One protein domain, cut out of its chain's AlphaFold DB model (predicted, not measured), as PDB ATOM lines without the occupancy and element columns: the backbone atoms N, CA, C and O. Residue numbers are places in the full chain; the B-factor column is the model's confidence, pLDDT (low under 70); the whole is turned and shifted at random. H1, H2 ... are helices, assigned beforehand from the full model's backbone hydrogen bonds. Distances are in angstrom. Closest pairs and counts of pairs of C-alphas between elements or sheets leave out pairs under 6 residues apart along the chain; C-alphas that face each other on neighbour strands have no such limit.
ATOM      1  N   ARG A 160     -21.429   8.291  88.185       91.88
ATOM      2  CA  ARG A 160     -20.758   7.178  88.878       91.88
ATOM      3  C   ARG A 160     -21.755   6.167  89.443       91.88
ATOM      4  O   ARG A 160     -21.522   4.969  89.337       91.88
ATOM      5  N   PHE A 161     -22.887   6.623  89.988       93.88
ATOM      6  CA  PHE A 161     -23.946   5.709  90.439       93.88
ATOM      7  C   PHE A 161     -24.497   4.865  89.276       93.88
ATOM      8  O   PHE A 161     -24.651   3.651  89.398       93.88
ATOM      9  N   ARG A 162     -24.762   5.497  88.120       93.00
ATOM     10  CA  ARG A 162     -25.250   4.806  86.916       93.00
ATOM     11  C   ARG A 162     -24.231   3.791  86.398       93.00
ATOM     12  O   ARG A 162     -24.628   2.699  86.019       93.00
ATOM     13  N   GLU A 163     -22.951   4.151  86.389       96.00
ATOM     14  CA  GLU A 163     -21.839   3.282  85.993       96.00
ATOM     15  C   GLU A 163     -21.725   2.049  86.906       96.00
ATOM     16  O   GLU A 163     -21.784   0.922  86.421       96.00
ATOM     17  N   ARG A 164     -21.705   2.250  88.233       95.88
ATOM     18  CA  ARG A 164     -21.717   1.174  89.245       95.88
ATOM     19  C   ARG A 164     -22.908   0.225  89.069       95.88
ATOM     20  O   ARG A 164     -22.739  -0.991  89.091       95.88
ATOM     21  N   LEU A 165     -24.104   0.780  88.852       95.38
ATOM     22  CA  LEU A 165     -25.321   0.009  88.591       95.38
ATOM     23  C   LEU A 165     -25.236  -0.785  87.276       95.38
ATOM     24  O   LEU A 165     -25.719  -1.911  87.218       95.38
ATOM     25  N   TRP A 166     -24.619  -0.227  86.230       96.56
ATOM     26  CA  TRP A 166     -24.404  -0.930  84.963       96.56
ATOM     27  C   TRP A 166     -23.463  -2.127  85.127       96.56
ATOM     28  O   TRP A 166     -23.812  -3.213  84.670       96.56
ATOM     29  N   CYS A 167     -22.332  -1.970  85.823       96.44
ATOM     30  CA  CYS A 167     -21.429  -3.085  86.134       96.44
ATOM     31  C   CYS A 167     -22.163  -4.210  86.878       96.44
ATOM     32  O   CYS A 167     -22.172  -5.344  86.407       96.44
ATOM     33  N   PHE A 168     -22.875  -3.876  87.959       96.50
ATOM     34  CA  PHE A 168     -23.645  -4.844  88.749       96.50
ATOM     35  C   PHE A 168     -24.701  -5.603  87.923       96.50
ATOM     36  O   PHE A 168     -24.870  -6.810  88.086       96.50
ATOM     37  N   LEU A 169     -25.403  -4.921  87.009       96.94
ATOM     38  CA  LEU A 169     -26.399  -5.558  86.139       96.94
ATOM     39  C   LEU A 169     -25.764  -6.513  85.116       96.94
ATOM     40  O   LEU A 169     -26.332  -7.571  84.853       96.94
ATOM     41  N   PHE A 170     -24.591  -6.185  84.564       95.94
ATOM     42  CA  PHE A 170     -23.866  -7.096  83.670       95.94
ATOM     43  C   PHE A 170     -23.246  -8.281  84.418       95.94
ATOM     44  O   PHE A 170     -23.324  -9.404  83.930       95.94
ATOM     45  N   GLU A 171     -22.694  -8.067  85.614       97.25
ATOM     46  CA  GLU A 171     -22.216  -9.143  86.494       97.25
ATOM     47  C   GLU A 171     -23.350 -10.118  86.845       97.25
ATOM     48  O   GLU A 171     -23.180 -11.332  86.730       97.25
ATOM     49  N   ASN A 172     -24.533  -9.599  87.196       96.75
ATOM     50  CA  ASN A 172     -25.712 -10.412  87.483       96.75
ATOM     51  C   ASN A 172     -26.231 -11.173  86.249       96.75
ATOM     52  O   ASN A 172     -26.545 -12.356  86.367       96.75
ATOM     53  N   LEU A 173     -26.279 -10.534  85.073       97.31
ATOM     54  CA  LEU A 173     -26.695 -11.191  83.830       97.31
ATOM     55  C   LEU A 173     -25.730 -12.313  83.428       97.31
ATOM     56  O   LEU A 173     -26.180 -13.420  83.146       97.31
ATOM     57  N   ASN A 174     -24.420 -12.052  83.439       96.31
ATOM     58  CA  ASN A 174     -23.408 -13.065  83.130       96.31
ATOM     59  C   ASN A 174     -23.534 -14.254  84.089       96.31
ATOM     60  O   ASN A 174     -23.622 -15.393  83.643       96.31
ATOM     61  N   ARG A 175     -23.667 -13.985  85.395       97.50
ATOM     62  CA  ARG A 175     -23.842 -15.026  86.414       97.50
ATOM     63  C   ARG A 175     -25.090 -15.886  86.182       97.50
ATOM     64  O   ARG A 175     -25.022 -17.098  86.354       97.50
ATOM     65  N   ALA A 176     -26.206 -15.278  85.781       97.50
ATOM     66  CA  ALA A 176     -27.435 -16.003  85.461       97.50
ATOM     67  C   ALA A 176     -27.303 -16.850  84.178       97.50
ATOM     68  O   ALA A 176     -27.861 -17.943  84.109       97.50
ATOM     69  N   VAL A 177     -26.543 -16.381  83.181       96.69
ATOM     70  CA  VAL A 177     -26.245 -17.145  81.956       96.69
ATOM     71  C   VAL A 177     -25.304 -18.323  82.244       96.69
ATOM     72  O   VAL A 177     -25.550 -19.414  81.734       96.69
ATOM     73  N   ASP A 178     -24.294 -18.146  83.102       96.31
ATOM     74  CA  ASP A 178     -23.407 -19.229  83.558       96.31
ATOM     75  C   ASP A 178     -24.195 -20.333  84.291       96.31
ATOM     76  O   ASP A 178     -23.988 -21.525  84.058       96.31
ATOM     77  N   GLU A 179     -25.124 -19.947  85.174       95.81
ATOM     78  CA  GLU A 179     -25.971 -20.887  85.921       95.81
ATOM     79  C   GLU A 179     -26.990 -21.594  85.009       95.81
ATOM     80  O   GLU A 179     -27.184 -22.803  85.141       95.81
ATOM     81  N   LEU A 180     -27.568 -20.892  84.028       94.62
ATOM     82  CA  LEU A 180     -28.444 -21.477  83.005       94.62
ATOM     83  C   LEU A 180     -27.701 -22.482  82.106       94.62
ATOM     84  O   LEU A 180     -28.245 -23.542  81.792       94.62
ATOM     85  N   TYR A 181     -26.454 -22.184  81.726       94.31
ATOM     86  CA  TYR A 181     -25.595 -23.107  80.977       94.31
ATOM     87  C   TYR A 181     -25.310 -24.385  81.778       94.31
ATOM     88  O   TYR A 181     -25.469 -25.488  81.257       94.31
ATOM     89  N   LEU A 182     -24.945 -24.244  83.058       93.81
ATOM     90  CA  LEU A 182     -24.645 -25.383  83.929       93.81
ATOM     91  C   LEU A 182     -25.871 -26.280  84.162       93.81
ATOM     92  O   LEU A 182     -25.732 -27.501  84.167       93.81
ATOM     93  N   LEU A 183     -27.069 -25.707  84.320       91.81
ATOM     94  CA  LEU A 183     -28.313 -26.483  84.412       91.81
ATOM     95  C   LEU A 183     -28.555 -27.308  83.139       91.81
ATOM     96  O   LEU A 183     -28.797 -28.510  83.226       91.81
ATOM     97  N   CYS A 184     -28.391 -26.696  81.963       93.88
ATOM     98  CA  CYS A 184     -28.515 -27.390  80.680       93.88
ATOM     99  C   CYS A 184     -27.511 -28.552  80.524       93.88
ATOM    100  O   CYS A 184     -27.866 -29.608  79.999       93.88
ATOM    101  N   GLU A 185     -26.265 -28.378  80.981       90.94
ATOM    102  CA  GLU A 185     -25.246 -29.438  80.961       90.94
ATOM    103  C   GLU A 185     -25.606 -30.591  81.917       90.94
ATOM    104  O   GLU A 185     -25.500 -31.760  81.543       90.94
ATOM    105  N   LEU A 186     -26.083 -30.276  83.128       90.56
ATOM    106  CA  LEU A 186     -26.438 -31.263  84.154       90.56
ATOM    107  C   LEU A 186     -27.696 -32.078  83.820       90.56
ATOM    108  O   LEU A 186     -27.736 -33.271  84.124       90.56
ATOM    109  N   GLU A 187     -28.714 -31.461  83.215       85.56
ATOM    110  CA  GLU A 187     -29.959 -32.148  82.840       85.56
ATOM    111  C   GLU A 187     -29.869 -32.843  81.469       85.56
ATOM    112  O   GLU A 187     -30.659 -33.744  81.184       85.56
ATOM    113  N   CYS A 188     -28.873 -32.489  80.643       79.94
ATOM    114  CA  CYS A 188     -28.635 -33.041  79.298       79.94
ATOM    115  C   CYS A 188     -29.848 -32.930  78.345       79.94
ATOM    116  O   CYS A 188     -29.985 -33.711  77.397       79.94
ATOM    117  N   ASP A 189     -30.722 -31.952  78.584       89.19
ATOM    118  CA  ASP A 189     -31.990 -31.761  77.885       89.19
ATOM    119  C   ASP A 189     -31.822 -30.836  76.660       89.19
ATOM    120  O   ASP A 189     -31.554 -29.635  76.765       89.19
ATOM    121  N   LEU A 190     -31.982 -31.407  75.461       90.06
ATOM    122  CA  LEU A 190     -31.856 -30.676  74.196       90.06
ATOM    123  C   LEU A 190     -33.036 -29.740  73.910       90.06
ATOM    124  O   LEU A 190     -32.890 -28.844  73.080       90.06
ATOM    125  N   GLU A 191     -34.192 -29.941  74.538       92.19
ATOM    126  CA  GLU A 191     -35.357 -29.070  74.415       92.19
ATOM    127  C   GLU A 191     -35.173 -27.828  75.300       92.19
ATOM    128  O   GLU A 191     -35.307 -26.710  74.794       92.19
ATOM    129  N   GLN A 192     -34.723 -27.996  76.550       90.62
ATOM    130  CA  GLN A 192     -34.357 -26.877  77.437       90.62
ATOM    131  C   GLN A 192     -33.246 -25.998  76.843       90.62
ATOM    132  O   GLN A 192     -33.362 -24.773  76.841       90.62
ATOM    133  N   VAL A 193     -32.199 -26.599  76.260       94.50
ATOM    134  CA  VAL A 193     -31.129 -25.852  75.564       94.50
ATOM    135  C   VAL A 193     -31.692 -24.975  74.439       94.50
ATOM    136  O   VAL A 193     -31.249 -23.839  74.262       94.50
ATOM    137  N   LYS A 194     -32.682 -25.462  73.678       94.62
ATOM    138  CA  LYS A 194     -33.319 -24.679  72.603       94.62
ATOM    139  C   LYS A 194     -34.143 -23.526  73.172       94.62
ATOM    140  O   LYS A 194     -34.065 -22.425  72.634       94.62
ATOM    141  N   GLU A 195     -34.885 -23.751  74.253       94.38
ATOM    142  CA  GLU A 195     -35.670 -22.708  74.923       94.38
ATOM    143  C   GLU A 195     -34.767 -21.605  75.503       94.38
ATOM    144  O   GLU A 195     -34.971 -20.426  75.208       94.38
ATOM    145  N   ALA A 196     -33.693 -21.976  76.208       94.94
ATOM    146  CA  ALA A 196     -32.680 -21.045  76.707       94.94
ATOM    147  C   ALA A 196     -32.056 -20.199  75.579       94.94
ATOM    148  O   ALA A 196     -31.915 -18.979  75.709       94.94
ATOM    149  N   ILE A 197     -31.729 -20.822  74.440       95.38
ATOM    150  CA  ILE A 197     -31.218 -20.120  73.255       95.38
ATOM    151  C   ILE A 197     -32.256 -19.136  72.694       95.38
ATOM    152  O   ILE A 197     -31.886 -18.011  72.359       95.38
ATOM    153  N   LEU A 198     -33.535 -19.517  72.600       96.06
ATOM    154  CA  LEU A 198     -34.600 -18.643  72.092       96.06
ATOM    155  C   LEU A 198     -34.804 -17.409  72.984       96.06
ATOM    156  O   LEU A 198     -34.809 -16.290  72.470       96.06
ATOM    157  N   VAL A 199     -34.869 -17.585  74.308       95.44
ATOM    158  CA  VAL A 199     -35.012 -16.476  75.272       95.44
ATOM    159  C   VAL A 199     -33.840 -15.488  75.169       95.44
ATOM    160  O   VAL A 199     -34.042 -14.271  75.137       95.44
ATOM    161  N   LEU A 200     -32.606 -15.987  75.044       96.75
ATOM    162  CA  LEU A 200     -31.419 -15.141  74.866       96.75
ATOM    163  C   LEU A 200     -31.376 -14.456  73.486       96.75
ATOM    164  O   LEU A 200     -30.890 -13.326  73.373       96.75
ATOM    165  N   GLN A 201     -31.899 -15.095  72.434       96.94
ATOM    166  CA  GLN A 201     -32.037 -14.486  71.106       96.94
ATOM    167  C   GLN A 201     -33.088 -13.368  71.080       96.94
ATOM    168  O   GLN A 201     -32.840 -12.330  70.462       96.94
ATOM    169  N   GLU A 202     -34.218 -13.536  71.768       94.81
ATOM    170  CA  GLU A 202     -35.260 -12.510  71.865       94.81
ATOM    171  C   GLU A 202     -34.769 -11.295  72.664       94.81
ATOM    172  O   GLU A 202     -34.815 -10.171  72.155       94.81
ATOM    173  N   ALA A 203     -34.133 -11.512  73.821       95.81
ATOM    174  CA  ALA A 203     -33.487 -10.439  74.582       95.81
ATOM    175  C   ALA A 203     -32.432  -9.681  73.747       95.81
ATOM    176  O   ALA A 203     -32.371  -8.448  73.766       95.81
ATOM    177  N   LYS A 204     -31.625 -10.397  72.947       96.69
ATOM    178  CA  LYS A 204     -30.676  -9.800  71.987       96.69
ATOM    179  C   LYS A 204     -31.383  -8.986  70.893       96.69
ATOM    180  O   LYS A 204     -30.827  -7.985  70.439       96.69
ATOM    181  N   SER A 205     -32.581  -9.387  70.468       96.81
ATOM    182  CA  SER A 205     -33.406  -8.641  69.510       96.81
ATOM    183  C   SER A 205     -33.907  -7.323  70.109       96.81
ATOM    184  O   SER A 205     -33.701  -6.263  69.514       96.81
ATOM    185  N   ASP A 206     -34.439  -7.351  71.336       94.69
ATOM    186  CA  ASP A 206     -34.861  -6.140  72.052       94.69
ATOM    187  C   ASP A 206     -33.724  -5.118  72.189       94.69
ATOM    188  O   ASP A 206     -33.929  -3.912  72.030       94.69
ATOM    189  N   PHE A 207     -32.510  -5.588  72.504       96.06
ATOM    190  CA  PHE A 207     -31.347  -4.715  72.644       96.06
ATOM    191  C   PHE A 207     -30.917  -4.092  71.307       96.06
ATOM    192  O   PHE A 207     -30.441  -2.956  71.313       96.06
ATOM    193  N   LYS A 208     -31.154  -4.749  70.160       96.56
ATOM    194  CA  LYS A 208     -30.988  -4.122  68.834       96.56
ATOM    195  C   LYS A 208     -32.015  -3.007  68.604       96.56
ATOM    196  O   LYS A 208     -31.633  -1.923  68.171       96.56
ATOM    197  N   GLU A 209     -33.292  -3.228  68.923       96.12
ATOM    198  CA  GLU A 209     -34.331  -2.192  68.781       96.12
ATOM    199  C   GLU A 209     -34.097  -1.014  69.747       96.12
ATOM    200  O   GLU A 209     -34.287   0.154  69.400       96.12
ATOM    201  N   LEU A 210     -33.648  -1.296  70.974       94.94
ATOM    202  CA  LEU A 210     -33.232  -0.267  71.924       94.94
ATOM    203  C   LEU A 210     -32.022   0.520  71.403       94.94
ATOM    204  O   LEU A 210     -32.047   1.747  71.465       94.94
ATOM    205  N   HIS A 211     -31.006  -0.153  70.852       94.44
ATOM    206  CA  HIS A 211     -29.843   0.502  70.253       94.44
ATOM    207  C   HIS A 211     -30.251   1.462  69.128       94.44
ATOM    208  O   HIS A 211     -29.847   2.619  69.159       94.44
ATOM    209  N   ILE A 212     -31.096   1.026  68.184       95.75
ATOM    210  CA  ILE A 212     -31.588   1.874  67.082       95.75
ATOM    211  C   ILE A 212     -32.272   3.135  67.633       95.75
ATOM    212  O   ILE A 212     -31.890   4.246  67.273       95.75
ATOM    213  N   ARG A 213     -33.211   2.993  68.578       94.44
ATOM    214  CA  ARG A 213     -33.932   4.140  69.167       94.44
ATOM    215  C   ARG A 213     -33.025   5.082  69.966       94.44
ATOM    216  O   ARG A 213     -33.231   6.295  69.954       94.44
ATOM    217  N   VAL A 214     -32.006   4.554  70.650       93.31
ATOM    218  CA  VAL A 214     -30.991   5.367  71.344       93.31
ATOM    219  C   VAL A 214     -30.105   6.108  70.339       93.31
ATOM    220  O   VAL A 214     -29.816   7.286  70.539       93.31
ATOM    221  N   GLU A 215     -29.724   5.468  69.235       94.50
ATOM    222  CA  GLU A 215     -28.933   6.082  68.166       94.50
ATOM    223  C   GLU A 215     -29.727   7.169  67.409       94.50
ATOM    224  O   GLU A 215     -29.183   8.216  67.057       94.50
ATOM    225  N   GLU A 216     -31.034   6.987  67.210       93.12
ATOM    226  CA  GLU A 216     -31.942   8.012  66.677       93.12
ATOM    227  C   GLU A 216     -32.099   9.204  67.634       93.12
ATOM    228  O   GLU A 216     -32.043  10.364  67.206       93.12
ATOM    229  N   PHE A 217     -32.226   8.948  68.940       91.69
ATOM    230  CA  PHE A 217     -32.236   9.997  69.964       91.69
ATOM    231  C   PHE A 217     -30.900  10.758  70.012       91.69
ATOM    232  O   PHE A 217     -30.879  11.983  70.097       91.69
ATOM    233  N   GLU A 218     -29.771  10.060  69.873       92.25
ATOM    234  CA  GLU A 218     -28.443  10.655  69.701       92.25
ATOM    235  C   GLU A 218     -28.373  11.548  68.451       92.25
ATOM    236  O   GLU A 218     -27.951  12.704  68.540       92.25
ATOM    237  N   LYS A 219     -28.802  11.041  67.287       88.81
ATOM    238  CA  LYS A 219     -28.784  11.753  65.995       88.81
ATOM    239  C   LYS A 219     -29.652  13.013  66.016       88.81
ATOM    240  O   LYS A 219     -29.215  14.056  65.529       88.81
ATOM    241  N   THR A 220     -30.842  12.942  66.608       85.50
ATOM    242  CA  THR A 220     -31.758  14.088  66.749       85.50
ATOM    243  C   THR A 220     -31.262  15.095  67.790       85.50
ATOM    244  O   THR A 220     -31.230  16.290  67.504       85.50
ATOM    245  N   ARG A 221     -30.754  14.641  68.946       82.31
ATOM    246  CA  ARG A 221     -30.124  15.502  69.967       82.31
ATOM    247  C   ARG A 221     -28.909  16.269  69.433       82.31
ATOM    248  O   ARG A 221     -28.695  17.413  69.829       82.31
ATOM    249  N   LYS A 222     -28.129  15.659  68.536       77.94
ATOM    250  CA  LYS A 222     -26.964  16.281  67.874       77.94
ATOM    251  C   LYS A 222     -27.349  17.247  66.740       77.94
ATOM    252  O   LYS A 222     -26.523  18.072  66.367       77.94
TER     253      LYS A 222
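This is residues 160 to 222 of the 253 residues of the protein "SCAPER_N domain-containing protein" of Opuntia streptacantha (UniProt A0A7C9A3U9). Two long helices, H2 and H1, make a narrow V: they meet near the tight turn that joins them and spread from there, their far ends free. The printed part has 63 residues with two named helices, H1 then H2, no named strand, and is all helix. It is only just extended, close to loose, with a radius of gyration of the C-alphas of 16.1 A, and spans 51 by 25 by 7 A.

H2, residues 190 to 222, is the longest helix, 47.6 A from C-alpha 190 at (-31.856, -30.676, 74.196) to C-alpha 222 at (-26.964, 16.281, 67.874). H1, residues 160 to 187, measures 40.8 A and begins with C-alpha 160 at (-20.758, 7.178, 88.878).

H2 and H1 form a helical hairpin, running opposite ways at a shallow tilt of 20 degrees. They only just touch, with 3 pairs of C-alphas within 8 A, through residues 192 to 196 of H2 and 180 to 184 of H1 alone. Their closest C-alphas, those of Cys 184 and Val 193, are 5.9 A apart. In both helices every O i to N i+4 pair is within hydrogen-bond range.

The two C-alphas farthest apart, those of Glu 187 and Lys 222, are 50.8 A apart. Residues 160 to 176 of H1 and 201 to 222 of H2 stand free, as do residues 186 to 191. The printed part has no cut, and no printed residue is under 70 in pLDDT.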